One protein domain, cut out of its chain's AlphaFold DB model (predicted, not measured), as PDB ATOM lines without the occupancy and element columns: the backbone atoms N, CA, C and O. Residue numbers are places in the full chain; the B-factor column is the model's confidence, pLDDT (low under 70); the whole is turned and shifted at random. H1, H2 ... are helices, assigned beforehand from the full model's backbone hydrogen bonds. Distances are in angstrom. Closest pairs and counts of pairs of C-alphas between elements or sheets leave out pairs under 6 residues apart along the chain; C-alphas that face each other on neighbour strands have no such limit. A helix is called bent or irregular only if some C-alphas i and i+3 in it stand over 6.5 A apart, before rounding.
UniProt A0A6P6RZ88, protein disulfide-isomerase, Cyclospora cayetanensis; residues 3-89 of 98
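Overview. This is residues 3 to 89 of the 98 residues of the protein "protein disulfide-isomerase" of Cyclospora cayetanensis (UniProt A0A6P6RZ88). With little regular structure, the domain is a long kinked helix, H1, along one side, with H3 starting beside its middle and pointing away steeply, and a long looping stretch, residues 34 to 77, filling out the rest. The printed part has 87 residues, with three named helices, H1, H2, H3, and no named strand: all helix, with 34 residues in them. It is compact, radius of gyration of the C-alphas 13.0 A, spanning 33 by 29 by 20 A.

Along the chain. H1, residues 8 to 26, is 28.4 A long from C-alpha 8 at (108.258, 254.415, 301.985), has a kink of 30 degrees near residue 15, and is only just irregular: C-alphas 12 and 15 are 6.9 A apart. H2 is residues 30 to 33. H3, residues 78 to 88, is 15.6 A long, ending at (95.371, 230.388, 306.420).

Arrangement. H1 touches H3 with residues 16 to 20 alone, closest C-alphas Phe 20 and Ile 78, 5.8 A; they run the same way at a steep tilt of 68 degrees, only just short of about perpendicular. H1 and H2 only just touch, only at the corner, through residues 24 to 25 of H1, with 3 pairs of C-alphas within 8 A, the closest Ser 25 and Ser 31 at 4.7 A. H2 and H3 are apart. Every O i to N i+4 pair is within hydrogen-bond range in H3, 13 of 15 in H1; H2 is too short for one.

Size, cuts and confidence. The farthest C-alphas, Lys 28 and Glu 49, are 34.9 A apart. The H2 to H3 link is long, 44 residues, with residues 60 to 61 paired antiparallel with 70 to 71. The printed part has no cut, and no printed residue is under 70 in pLDDT.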
ATOM      1  N   TYR A   3     107.738 246.693 310.453       97.50
ATOM      2  CA  TYR A   3     107.955 247.904 309.661       97.50
ATOM      3  C   TYR A   3     109.267 248.602 310.028       97.50
ATOM      4  O   TYR A   3     109.886 248.288 311.041       97.50
ATOM      5  N   ALA A   4     109.672 249.555 309.186       97.25
ATOM      6  CA  ALA A   4     110.747 250.498 309.473       97.25
ATOM      7  C   ALA A   4     110.235 251.939 309.265       97.25
ATOM      8  O   ALA A   4     109.632 252.199 308.215       97.25
ATOM      9  N   PRO A   5     110.474 252.889 310.195       96.50
ATOM     10  CA  PRO A   5     109.901 254.242 310.131       96.50
ATOM     11  C   PRO A   5     110.282 255.039 308.876       96.50
ATOM     12  O   PRO A   5     109.530 255.889 308.402       96.50
ATOM     13  N   TRP A   6     111.455 254.761 308.309       96.19
ATOM     14  CA  TRP A   6     111.981 255.428 307.115       96.19
ATOM     15  C   TRP A   6     111.554 254.758 305.798       96.19
ATOM     16  O   TRP A   6     111.773 255.316 304.725       96.19
ATOM     17  N   CYS A   7     110.920 253.584 305.838       97.56
ATOM     18  CA  CYS A   7     110.567 252.833 304.637       97.56
ATOM     19  C   CYS A   7     109.291 253.384 303.975       97.56
ATOM     20  O   CYS A   7     108.195 253.286 304.528       97.56
ATOM     21  N   GLY A   8     109.404 253.891 302.743       97.81
ATOM     22  CA  GLY A   8     108.258 254.415 301.985       97.81
ATOM     23  C   GLY A   8     107.148 253.383 301.743       97.81
ATOM     24  O   GLY A   8     105.969 253.716 301.828       97.81
ATOM     25  N   HIS A   9     107.496 252.112 301.516       97.31
ATOM     26  CA  HIS A   9     106.509 251.033 301.391       97.31
ATOM     27  C   HIS A   9     105.777 250.736 302.705       97.31
ATOM     28  O   HIS A   9     104.604 250.376 302.663       97.31
ATOM     29  N   CYS A  10     106.446 250.890 303.853       97.81
ATOM     30  CA  CYS A  10     105.800 250.755 305.160       97.81
ATOM     31  C   CYS A  10     104.790 251.876 305.371       97.81
ATOM     32  O   CYS A  10     103.645 251.585 305.674       97.81
ATOM     33  N   LYS A  11     105.185 253.130 305.117       98.00
ATOM     34  CA  LYS A  11     104.293 254.293 305.247       98.00
ATOM     35  C   LYS A  11     103.030 254.168 304.391       98.00
ATOM     36  O   LYS A  11     101.966 254.581 304.823       98.00
ATOM     37  N   LYS A  12     103.141 253.576 303.194       98.00
ATOM     38  CA  LYS A  12     101.983 253.299 302.324       98.00
ATOM     39  C   LYS A  12     101.062 252.203 302.873       98.00
ATOM     40  O   LYS A  12      99.858 252.295 302.685       98.00
ATOM     41  N   LEU A  13     101.616 251.167 303.505       98.12
ATOM     42  CA  LEU A  13     100.844 250.049 304.063       98.12
ATOM     43  C   LEU A  13     100.247 250.371 305.439       98.12
ATOM     44  O   LEU A  13      99.223 249.804 305.791       98.12
ATOM     45  N   ASP A  14     100.874 251.254 306.212       97.75
ATOM     46  CA  ASP A  14     100.474 251.555 307.587       97.75
ATOM     47  C   ASP A  14      98.985 251.920 307.745       97.75
ATOM     48  O   ASP A  14      98.321 251.222 308.510       97.75
ATOM     49  N   PRO A  15      98.404 252.874 306.981       97.88
ATOM     50  CA  PRO A  15      96.982 253.202 307.128       97.88
ATOM     51  C   PRO A  15      96.062 252.019 306.791       97.88
ATOM     52  O   PRO A  15      95.092 251.771 307.498       97.88
ATOM     53  N   VAL A  16      96.403 251.230 305.765       98.00
ATOM     54  CA  VAL A  16      95.642 250.026 305.382       98.00
ATOM     55  C   VAL A  16      95.696 248.970 306.489       98.00
ATOM     56  O   VAL A  16      94.709 248.293 306.766       98.00
ATOM     57  N   TYR A  17      96.857 248.807 307.126       98.25
ATOM     58  CA  TYR A  17      97.055 247.812 308.176       98.25
ATOM     59  C   TYR A  17      96.380 248.217 309.492       98.25
ATOM     60  O   TYR A  17      95.859 247.353 310.197       98.25
ATOM     61  N   GLU A  18      96.364 249.513 309.818       98.00
ATOM     62  CA  GLU A  18      95.615 250.051 310.958       98.00
ATOM     63  C   GLU A  18      94.108 249.882 310.772       98.00
ATOM     64  O   GLU A  18      93.432 249.399 311.679       98.00
ATOM     65  N   GLU A  19      93.586 250.196 309.584       97.44
ATOM     66  CA  GLU A  19      92.173 249.993 309.265       97.44
ATOM     67  C   GLU A  19      91.788 248.511 309.323       97.44
ATOM     68  O   GLU A  19      90.796 248.152 309.957       97.44
ATOM     69  N   PHE A  20      92.614 247.625 308.761       97.31
ATOM     70  CA  PHE A  20      92.420 246.180 308.877       97.31
ATOM     71  C   PHE A  20      92.374 245.715 310.343       97.31
ATOM     72  O   PHE A  20      91.498 244.936 310.720       97.31
ATOM     73  N   GLY A  21      93.288 246.212 311.183       97.19
ATOM     74  CA  GLY A  21      93.297 245.923 312.617       97.19
ATOM     75  C   GLY A  21      92.039 246.419 313.330       97.19
ATOM     76  O   GLY A  21      91.466 245.690 314.139       97.19
ATOM     77  N   LYS A  22      91.564 247.618 312.980       96.62
ATOM     78  CA  LYS A  22      90.314 248.178 313.500       96.62
ATOM     79  C   LYS A  22      89.115 247.301 313.127       96.62
ATOM     80  O   LYS A  22      88.394 246.868 314.023       96.62
ATOM     81  N   LEU A  23      88.950 246.961 311.847       95.56
ATOM     82  CA  LEU A  23      87.859 246.098 311.370       95.56
ATOM     83  C   LEU A  23      87.880 244.719 312.044       95.56
ATOM     84  O   LEU A  23      86.834 244.185 312.414       95.56
ATOM     85  N   ALA A  24      89.072 244.151 312.250       95.25
ATOM     86  CA  ALA A  24      89.229 242.904 312.992       95.25
ATOM     87  C   ALA A  24      88.806 243.039 314.463       95.25
ATOM     88  O   ALA A  24      88.189 242.127 315.005       95.25
ATOM     89  N   SER A  25      89.090 244.171 315.108       95.38
ATOM     90  CA  SER A  25      88.675 244.405 316.496       95.38
ATOM     91  C   SER A  25      87.164 244.625 316.657       95.38
ATOM     92  O   SER A  25      86.600 244.247 317.680       95.38
ATOM     93  N   GLU A  26      86.501 245.195 315.648       95.00
ATOM     94  CA  GLU A  26      85.055 245.466 315.660       95.00
ATOM     95  C   GLU A  26      84.223 244.235 315.264       95.00
ATOM     96  O   GLU A  26      83.056 244.114 315.644       95.00
ATOM     97  N   SER A  27      84.813 243.287 314.531       93.94
ATOM     98  CA  SER A  27      84.147 242.033 314.182       93.94
ATOM     99  C   SER A  27      84.047 241.088 315.381       93.94
ATOM    100  O   SER A  27      85.032 240.759 316.044       93.94
ATOM    101  N   LYS A  28      82.838 240.567 315.622       90.31
ATOM    102  CA  LYS A  28      82.561 239.621 316.714       90.31
ATOM    103  C   LYS A  28      83.330 238.303 316.571       90.31
ATOM    104  O   LYS A  28      83.768 237.756 317.577       90.31
ATOM    105  N   SER A  29      83.475 237.785 315.350       90.38
ATOM    106  CA  SER A  29      84.205 236.536 315.096       90.38
ATOM    107  C   SER A  29      85.715 236.767 315.064       90.38
ATOM    108  O   SER A  29      86.469 235.987 315.643       90.38
ATOM    109  N   ALA A  30      86.163 237.866 314.449       92.25
ATOM    110  CA  ALA A  30      87.583 238.172 314.321       92.25
ATOM    111  C   ALA A  30      88.229 238.542 315.658       92.25
ATOM    112  O   ALA A  30      89.281 238.000 315.983       92.25
ATOM    113  N   SER A  31      87.589 239.395 316.461       93.19
ATOM    114  CA  SER A  31      88.147 239.888 317.731       93.19
ATOM    115  C   SER A  31      88.466 238.782 318.745       93.19
ATOM    116  O   SER A  31      89.303 238.977 319.622       93.19
ATOM    117  N   GLN A  32      87.839 237.610 318.614       91.31
ATOM    118  CA  GLN A  32      88.080 236.446 319.473       91.31
ATOM    119  C   GLN A  32      89.158 235.495 318.935       91.31
ATOM    120  O   GLN A  32      89.687 234.685 319.695       91.31
ATOM    121  N   ALA A  33      89.472 235.562 317.638       91.69
ATOM    122  CA  ALA A  33      90.291 234.566 316.943       91.69
ATOM    123  C   ALA A  33      91.532 235.146 316.242       91.69
ATOM    124  O   ALA A  33      92.425 234.388 315.857       91.69
ATOM    125  N   LEU A  34      91.604 236.466 316.063       94.44
ATOM    126  CA  LEU A  34      92.649 237.151 315.310       94.44
ATOM    127  C   LEU A  34      93.250 238.298 316.126       94.44
ATOM    128  O   LEU A  34      92.566 239.242 316.506       94.44
ATOM    129  N   VAL A  35      94.568 238.253 316.301       95.44
ATOM    130  CA  VAL A  35      95.351 239.375 316.823       95.44
ATOM    131  C   VAL A  35      96.098 240.028 315.666       95.44
ATOM    132  O   VAL A  35      96.897 239.384 314.985       95.44
ATOM    133  N   VAL A  36      95.860 241.322 315.458       97.12
ATOM    134  CA  VAL A  36      96.578 242.134 314.470       97.12
ATOM    135  C   VAL A  36      97.584 243.010 315.208       97.12
ATOM    136  O   VAL A  36      97.208 243.840 316.028       97.12
ATOM    137  N   ALA A  37      98.873 242.824 314.927       97.19
ATOM    138  CA  ALA A  37      99.950 243.526 315.622       97.19
ATOM    139  C   ALA A  37     100.963 244.124 314.643       97.19
ATOM    140  O   ALA A  37     101.268 243.531 313.599       97.19
ATOM    141  N   LYS A  38     101.540 245.278 314.999       96.69
ATOM    142  CA  LYS A  38     102.690 245.870 314.303       96.69
ATOM    143  C   LYS A  38     103.831 246.192 315.265       96.69
ATOM    144  O   LYS A  38     103.590 246.477 316.431       96.69
ATOM    145  N   MET A  39     105.062 246.150 314.764       96.12
ATOM    146  CA  MET A  39     106.259 246.515 315.523       96.12
ATOM    147  C   MET A  39     107.326 247.158 314.631       96.12
ATOM    148  O   MET A  39     107.479 246.783 313.462       96.12
ATOM    149  N   ASP A  40     108.086 248.091 315.206       96.25
ATOM    150  CA  ASP A  40     109.267 248.679 314.575       96.25
ATOM    151  C   ASP A  40     110.426 247.673 314.619       96.25
ATOM    152  O   ASP A  40     111.026 247.443 315.671       96.25
ATOM    153  N   GLY A  41     110.748 247.070 313.476       95.00
ATOM    154  CA  GLY A  41     111.846 246.108 313.362       95.00
ATOM    155  C   GLY A  41     113.240 246.738 313.356       95.00
ATOM    156  O   GLY A  41     114.224 246.007 313.348       95.00
ATOM    157  N   THR A  42     113.349 248.069 313.343       93.38
ATOM    158  CA  THR A  42     114.631 248.783 313.478       93.38
ATOM    159  C   THR A  42     115.006 249.020 314.939       93.38
ATOM    160  O   THR A  42     116.189 249.052 315.269       93.38
ATOM    161  N   ALA A  43     114.004 249.121 315.817       95.06
ATOM    162  CA  ALA A  43     114.181 249.287 317.259       95.06
ATOM    163  C   ALA A  43     114.115 247.961 318.042       95.06
ATOM    164  O   ALA A  43     114.593 247.894 319.173       95.06
ATOM    165  N   ASN A  44     113.539 246.902 317.460       91.75
ATOM    166  CA  ASN A  44     113.298 245.628 318.141       91.75
ATOM    167  C   ASN A  44     114.009 244.469 317.434       91.75
ATOM    168  O   ASN A  44     113.859 244.275 316.228       91.75
ATOM    169  N   LYS A  45     114.748 243.659 318.202       84.50
ATOM    170  CA  LYS A  45     115.361 242.419 317.707       84.50
ATOM    171  C   LYS A  45     114.362 241.270 317.793       84.50
ATOM    172  O   LYS A  45     113.681 241.114 318.804       84.50
ATOM    173  N   LEU A  46     114.307 240.451 316.747       85.50
ATOM    174  CA  LEU A  46     113.536 239.213 316.755       85.50
ATOM    175  C   LEU A  46     114.356 238.082 317.394       85.50
ATOM    176  O   LEU A  46     115.572 238.046 317.207       85.50
ATOM    177  N   PRO A  47     113.718 237.185 318.166       82.94
ATOM    178  CA  PRO A  47     114.428 236.256 319.049       82.94
ATOM    179  C   PRO A  47     115.083 235.063 318.336       82.94
ATOM    180  O   PRO A  47     115.910 234.391 318.941       82.94
ATOM    181  N   ASP A  48     114.712 234.776 317.085       85.44
ATOM    182  CA  ASP A  48     115.099 233.560 316.360       85.44
ATOM    183  C   ASP A  48     115.365 233.885 314.876       85.44
ATOM    184  O   ASP A  48     114.683 234.731 314.288       85.44
ATOM    185  N   GLU A  49     116.332 233.200 314.254       82.62
ATOM    186  CA  GLU A  49     116.663 233.318 312.825       82.62
ATOM    187  C   GLU A  49     115.477 232.956 311.921       82.62
ATOM    188  O   GLU A  49     115.348 233.507 310.826       82.62
ATOM    189  N   LYS A  50     114.551 232.094 312.364       82.69
ATOM    190  CA  LYS A  50     113.331 231.806 311.584       82.69
ATOM    191  C   LYS A  50     112.406 233.022 311.444       82.69
ATOM    192  O   LYS A  50     111.581 233.074 310.535       82.69
ATOM    193  N   TYR A  51     112.577 234.026 312.305       87.62
ATOM    194  CA  TYR A  51     111.912 235.325 312.227       87.62
ATOM    195  C   TYR A  51     112.825 236.391 311.617       87.62
ATOM    196  O   TYR A  51     112.673 237.579 311.878       87.62
ATOM    197  N   LYS A  52     113.812 236.019 310.806       84.56
ATOM    198  CA  LYS A  52     114.682 237.006 310.175       84.56
ATOM    199  C   LYS A  52     113.912 237.840 309.154       84.56
ATOM    200  O   LYS A  52     113.464 237.354 308.115       84.56
ATOM    201  N   VAL A  53     113.798 239.136 309.433       89.81
ATOM    202  CA  VAL A  53     113.267 240.119 308.486       89.81
ATOM    203  C   VAL A  53     114.389 240.533 307.542       89.81
ATOM    204  O   VAL A  53     115.334 241.201 307.944       89.81
ATOM    205  N   THR A  54     114.280 240.145 306.273       89.38
ATOM    206  CA  THR A  54     115.245 240.520 305.224       89.38
ATOM    207  C   THR A  54     114.858 241.795 304.473       89.38
ATOM    208  O   THR A  54     115.636 242.299 303.668       89.38
ATOM    209  N   GLY A  55     113.665 242.335 304.728       93.19
ATOM    210  CA  GLY A  55     113.187 243.562 304.103       93.19
ATOM    211  C   GLY A  55     111.858 244.042 304.677       93.19
ATOM    212  O   GLY A  55     111.118 243.286 305.307       93.19
ATOM    213  N   PHE A  56     111.552 245.314 304.440       96.06
ATOM    214  CA  PHE A  56     110.365 245.978 304.973       96.06
ATOM    215  C   PHE A  56     109.414 246.451 303.855       96.06
ATOM    216  O   PHE A  56     109.882 246.904 302.805       96.06
ATOM    217  N   PRO A  57     108.085 246.426 304.077       97.00
ATOM    218  CA  PRO A  57     107.404 245.768 305.194       97.00
ATOM    219  C   PRO A  57     107.435 244.240 305.052       97.00
ATOM    220  O   PRO A  57     107.383 243.716 303.939       97.00
ATOM    221  N   THR A  58     107.442 243.532 306.183       96.62
ATOM    222  CA  THR A  58     107.180 242.086 306.225       96.62
ATOM    223  C   THR A  58     105.935 241.820 307.065       96.62
ATOM    224  O   THR A  58     105.816 242.288 308.196       96.62
ATOM    225  N   VAL A  59     104.981 241.073 306.511       96.88
ATOM    226  CA  VAL A  59     103.777 240.629 307.221       96.88
ATOM    227  C   VAL A  59     103.811 239.108 307.306       96.88
ATOM    228  O   VAL A  59     104.080 238.427 306.314       96.88
ATOM    229  N   TRP A  60     103.552 238.595 308.504       95.19
ATOM    230  CA  TRP A  60     103.447 237.173 308.790       95.19
ATOM    231  C   TRP A  60     102.093 236.865 309.401       95.19
ATOM    232  O   TRP A  60     101.527 237.700 310.108       95.19
ATOM    233  N   PHE A  61     101.627 235.647 309.155       95.38
ATOM    234  CA  PHE A  61     100.527 235.034 309.874       95.38
ATOM    235  C   PHE A  61     101.047 233.870 310.712       95.38
ATOM    236  O   PHE A  61     101.776 233.012 310.212       95.38
ATOM    237  N   PHE A  62     100.657 233.852 311.981       94.06
ATOM    238  CA  PHE A  62     100.977 232.796 312.930       94.06
ATOM    239  C   PHE A  62      99.687 232.063 313.270       94.06
ATOM    240  O   PHE A  62      98.733 232.672 313.754       94.06
ATOM    241  N   LYS A  63      99.646 230.757 313.000       93.44
ATOM    242  CA  LYS A  63      98.533 229.910 313.441       93.44
ATOM    243  C   LYS A  63      98.611 229.726 314.952       93.44
ATOM    244  O   LYS A  63      99.706 229.593 315.495       93.44
ATOM    245  N   ASN A  64      97.460 229.660 315.619       89.56
ATOM    246  CA  ASN A  64      97.426 229.348 317.044       89.56
ATOM    247  C   ASN A  64      98.155 228.016 317.315       89.56
ATOM    248  O   ASN A  64      97.914 227.028 316.622       89.56
ATOM    249  N   GLY A  65      99.067 228.012 318.287       90.06
ATOM    250  CA  GLY A  65      99.898 226.852 318.622       90.06
ATOM    251  C   GLY A  65     101.048 226.548 317.650       90.06
ATOM    252  O   GLY A  65     101.727 225.547 317.844       90.06
ATOM    253  N   SER A  66     101.290 227.381 316.629       91.31
ATOM    254  CA  SER A  66     102.419 227.236 315.701       91.31
ATOM    255  C   SER A  66     103.374 228.421 315.796       91.31
ATOM    256  O   SER A  66     102.964 229.581 315.770       91.31
ATOM    257  N   ASP A  67     104.667 228.124 315.832       89.94
ATOM    258  CA  ASP A  67     105.763 229.092 315.772       89.94
ATOM    259  C   ASP A  67     106.301 229.286 314.342       89.94
ATOM    260  O   ASP A  67     107.242 230.050 314.123       89.94
ATOM    261  N   THR A  68     105.715 228.593 313.362       91.38
ATOM    262  CA  THR A  68     106.113 228.665 311.956       91.38
ATOM    263  C   THR A  68     105.264 229.720 311.238       91.38
ATOM    264  O   THR A  68     104.070 229.487 311.008       91.38
ATOM    265  N   PRO A  69     105.839 230.882 310.872       92.69
ATOM    266  CA  PRO A  69     105.097 231.950 310.222       92.69
ATOM    267  C   PRO A  69     104.825 231.634 308.754       92.69
ATOM    268  O   PRO A  69     105.678 231.122 308.031       92.69
ATOM    269  N   ILE A  70     103.662 232.063 308.273       94.62
ATOM    270  CA  ILE A  70     103.340 232.098 306.847       94.62
ATOM    271  C   ILE A  70     103.558 233.528 306.357       94.62
ATOM    272  O   ILE A  70     102.972 234.473 306.889       94.62
ATOM    273  N   LYS A  71     104.424 233.707 305.356       95.00
ATOM    274  CA  LYS A  71     104.715 235.029 304.790       95.00
ATOM    275  C   LYS A  71     103.578 235.501 303.895       95.00
ATOM    276  O   LYS A  71     103.156 234.794 302.987       95.00
ATOM    277  N   PHE A  72     103.130 236.727 304.133       96.75
ATOM    278  CA  PHE A  72     102.159 237.389 303.281       96.75
ATOM    279  C   PHE A  72     102.796 237.801 301.952       96.75
ATOM    280  O   PHE A  72     103.760 238.571 301.930       96.75
ATOM    281  N   MET A  73     102.223 237.307 300.856       95.06
ATOM    282  CA  MET A  73     102.642 237.611 299.482       95.06
ATOM    283  C   MET A  73     101.490 238.182 298.635       95.06
ATOM    284  O   MET A  73     101.619 238.277 297.420       95.06
ATOM    285  N   GLY A  74     100.365 238.533 299.269       94.81
ATOM    286  CA  GLY A  74      99.174 239.053 298.600       94.81
ATOM    287  C   GLY A  74      99.190 240.568 298.386       94.81
ATOM    288  O   GLY A  74     100.164 241.268 298.683       94.81
ATOM    289  N   GLU A  75      98.068 241.080 297.885       96.12
ATOM    290  CA  GLU A  75      97.868 242.510 297.663       96.12
ATOM    291  C   GLU A  75      97.777 243.284 298.977       96.12
ATOM    292  O   GLU A  75      97.082 242.896 299.909       96.12
ATOM    293  N   ARG A  76      98.452 244.431 299.046       96.62
ATOM    294  CA  ARG A  76      98.513 245.293 300.236       96.62
ATOM    295  C   ARG A  76      97.250 246.152 300.400       96.62
ATOM    296  O   ARG A  76      97.341 247.363 300.560       96.62
ATOM    297  N   THR A  77      96.096 245.503 300.331       96.88
ATOM    298  CA  THR A  77      94.744 246.050 300.482       96.88
ATOM    299  C   THR A  77      94.045 245.358 301.652       96.88
ATOM    300  O   THR A  77      94.495 244.307 302.118       96.88
ATOM    301  N   ILE A  78      92.932 245.917 302.130       95.88
ATOM    302  CA  ILE A  78      92.133 245.293 303.198       95.88
ATOM    303  C   ILE A  78      91.630 243.920 302.741       95.88
ATOM    304  O   ILE A  78      91.756 242.939 303.470       95.88
ATOM    305  N   GLN A  79      91.144 243.831 301.503       95.00
ATOM    306  CA  GLN A  79      90.650 242.607 300.878       95.00
ATOM    307  C   GLN A  79      91.758 241.556 300.750       95.00
ATOM    308  O   GLN A  79      91.522 240.383 301.039       95.00
ATOM    309  N   GLY A  80      92.977 241.962 300.376       96.44
ATOM    310  CA  GLY A  80      94.126 241.061 300.283       96.44
ATOM    311  C   GLY A  80      94.554 240.511 301.645       96.44
ATOM    312  O   GLY A  80      94.804 239.311 301.779       96.44
ATOM    313  N   LEU A  81      94.578 241.360 302.679       96.81
ATOM    314  CA  LEU A  81      94.865 240.948 304.058       96.81
ATOM    315  C   LEU A  81      93.776 240.023 304.618       96.81
ATOM    316  O   LEU A  81      94.092 238.996 305.220       96.81
ATOM    317  N   ALA A  82      92.505 240.351 304.382       94.31
ATOM    318  CA  ALA A  82      91.368 239.545 304.810       94.31
ATOM    319  C   ALA A  82      91.361 238.168 304.141       94.31
ATOM    320  O   ALA A  82      91.289 237.153 304.834       94.31
ATOM    321  N   SER A  83      91.527 238.129 302.817       93.94
ATOM    322  CA  SER A  83      91.616 236.883 302.046       93.94
ATOM    323  C   SER A  83      92.751 235.998 302.553       93.94
ATOM    324  O   SER A  83      92.584 234.793 302.705       93.94
ATOM    325  N   PHE A  84      93.898 236.593 302.883       95.75
ATOM    326  CA  PHE A  84      95.034 235.853 303.420       95.75
ATOM    327  C   PHE A  84      94.750 235.242 304.796       95.75
ATOM    328  O   PHE A  84      95.080 234.079 305.032       95.75
ATOM    329  N   VAL A  85      94.105 235.988 305.699       94.38
ATOM    330  CA  VAL A  85      93.682 235.433 306.993       94.38
ATOM    331  C   VAL A  85      92.654 234.323 306.799       94.38
ATOM    332  O   VAL A  85      92.772 233.291 307.448       94.38
ATOM    333  N   GLN A  86      91.692 234.477 305.891       91.19
ATOM    334  CA  GLN A  86      90.694 233.440 305.611       91.19
ATOM    335  C   GLN A  86      91.320 232.175 305.007       91.19
ATOM    336  O   GLN A  86      90.940 231.068 305.373       91.19
ATOM    337  N   GLN A  87      92.314 232.325 304.130       92.75
ATOM    338  CA  GLN A  87      93.014 231.204 303.501       92.75
ATOM    339  C   GLN A  87      93.840 230.384 304.501       92.75
ATOM    340  O   GLN A  87      93.983 229.169 304.345       92.75
ATOM    341  N   HIS A  88      94.439 231.037 305.498       93.06
ATOM    342  CA  HIS A  88      95.371 230.388 306.420       93.06
ATOM    343  C   HIS A  88      94.823 230.186 307.832       93.06
ATOM    344  O   HIS A  88      95.405 229.410 308.591       93.06
ATOM    345  N   GLY A  89      93.735 230.854 308.194       89.06
ATOM    346  CA  GLY A  89      93.052 230.707 309.469       89.06
ATOM    347  C   GLY A  89      92.356 229.357 309.602       89.06
ATOM    348  O   GLY A  89      91.956 228.731 308.626       89.06
TER     349      GLY A  89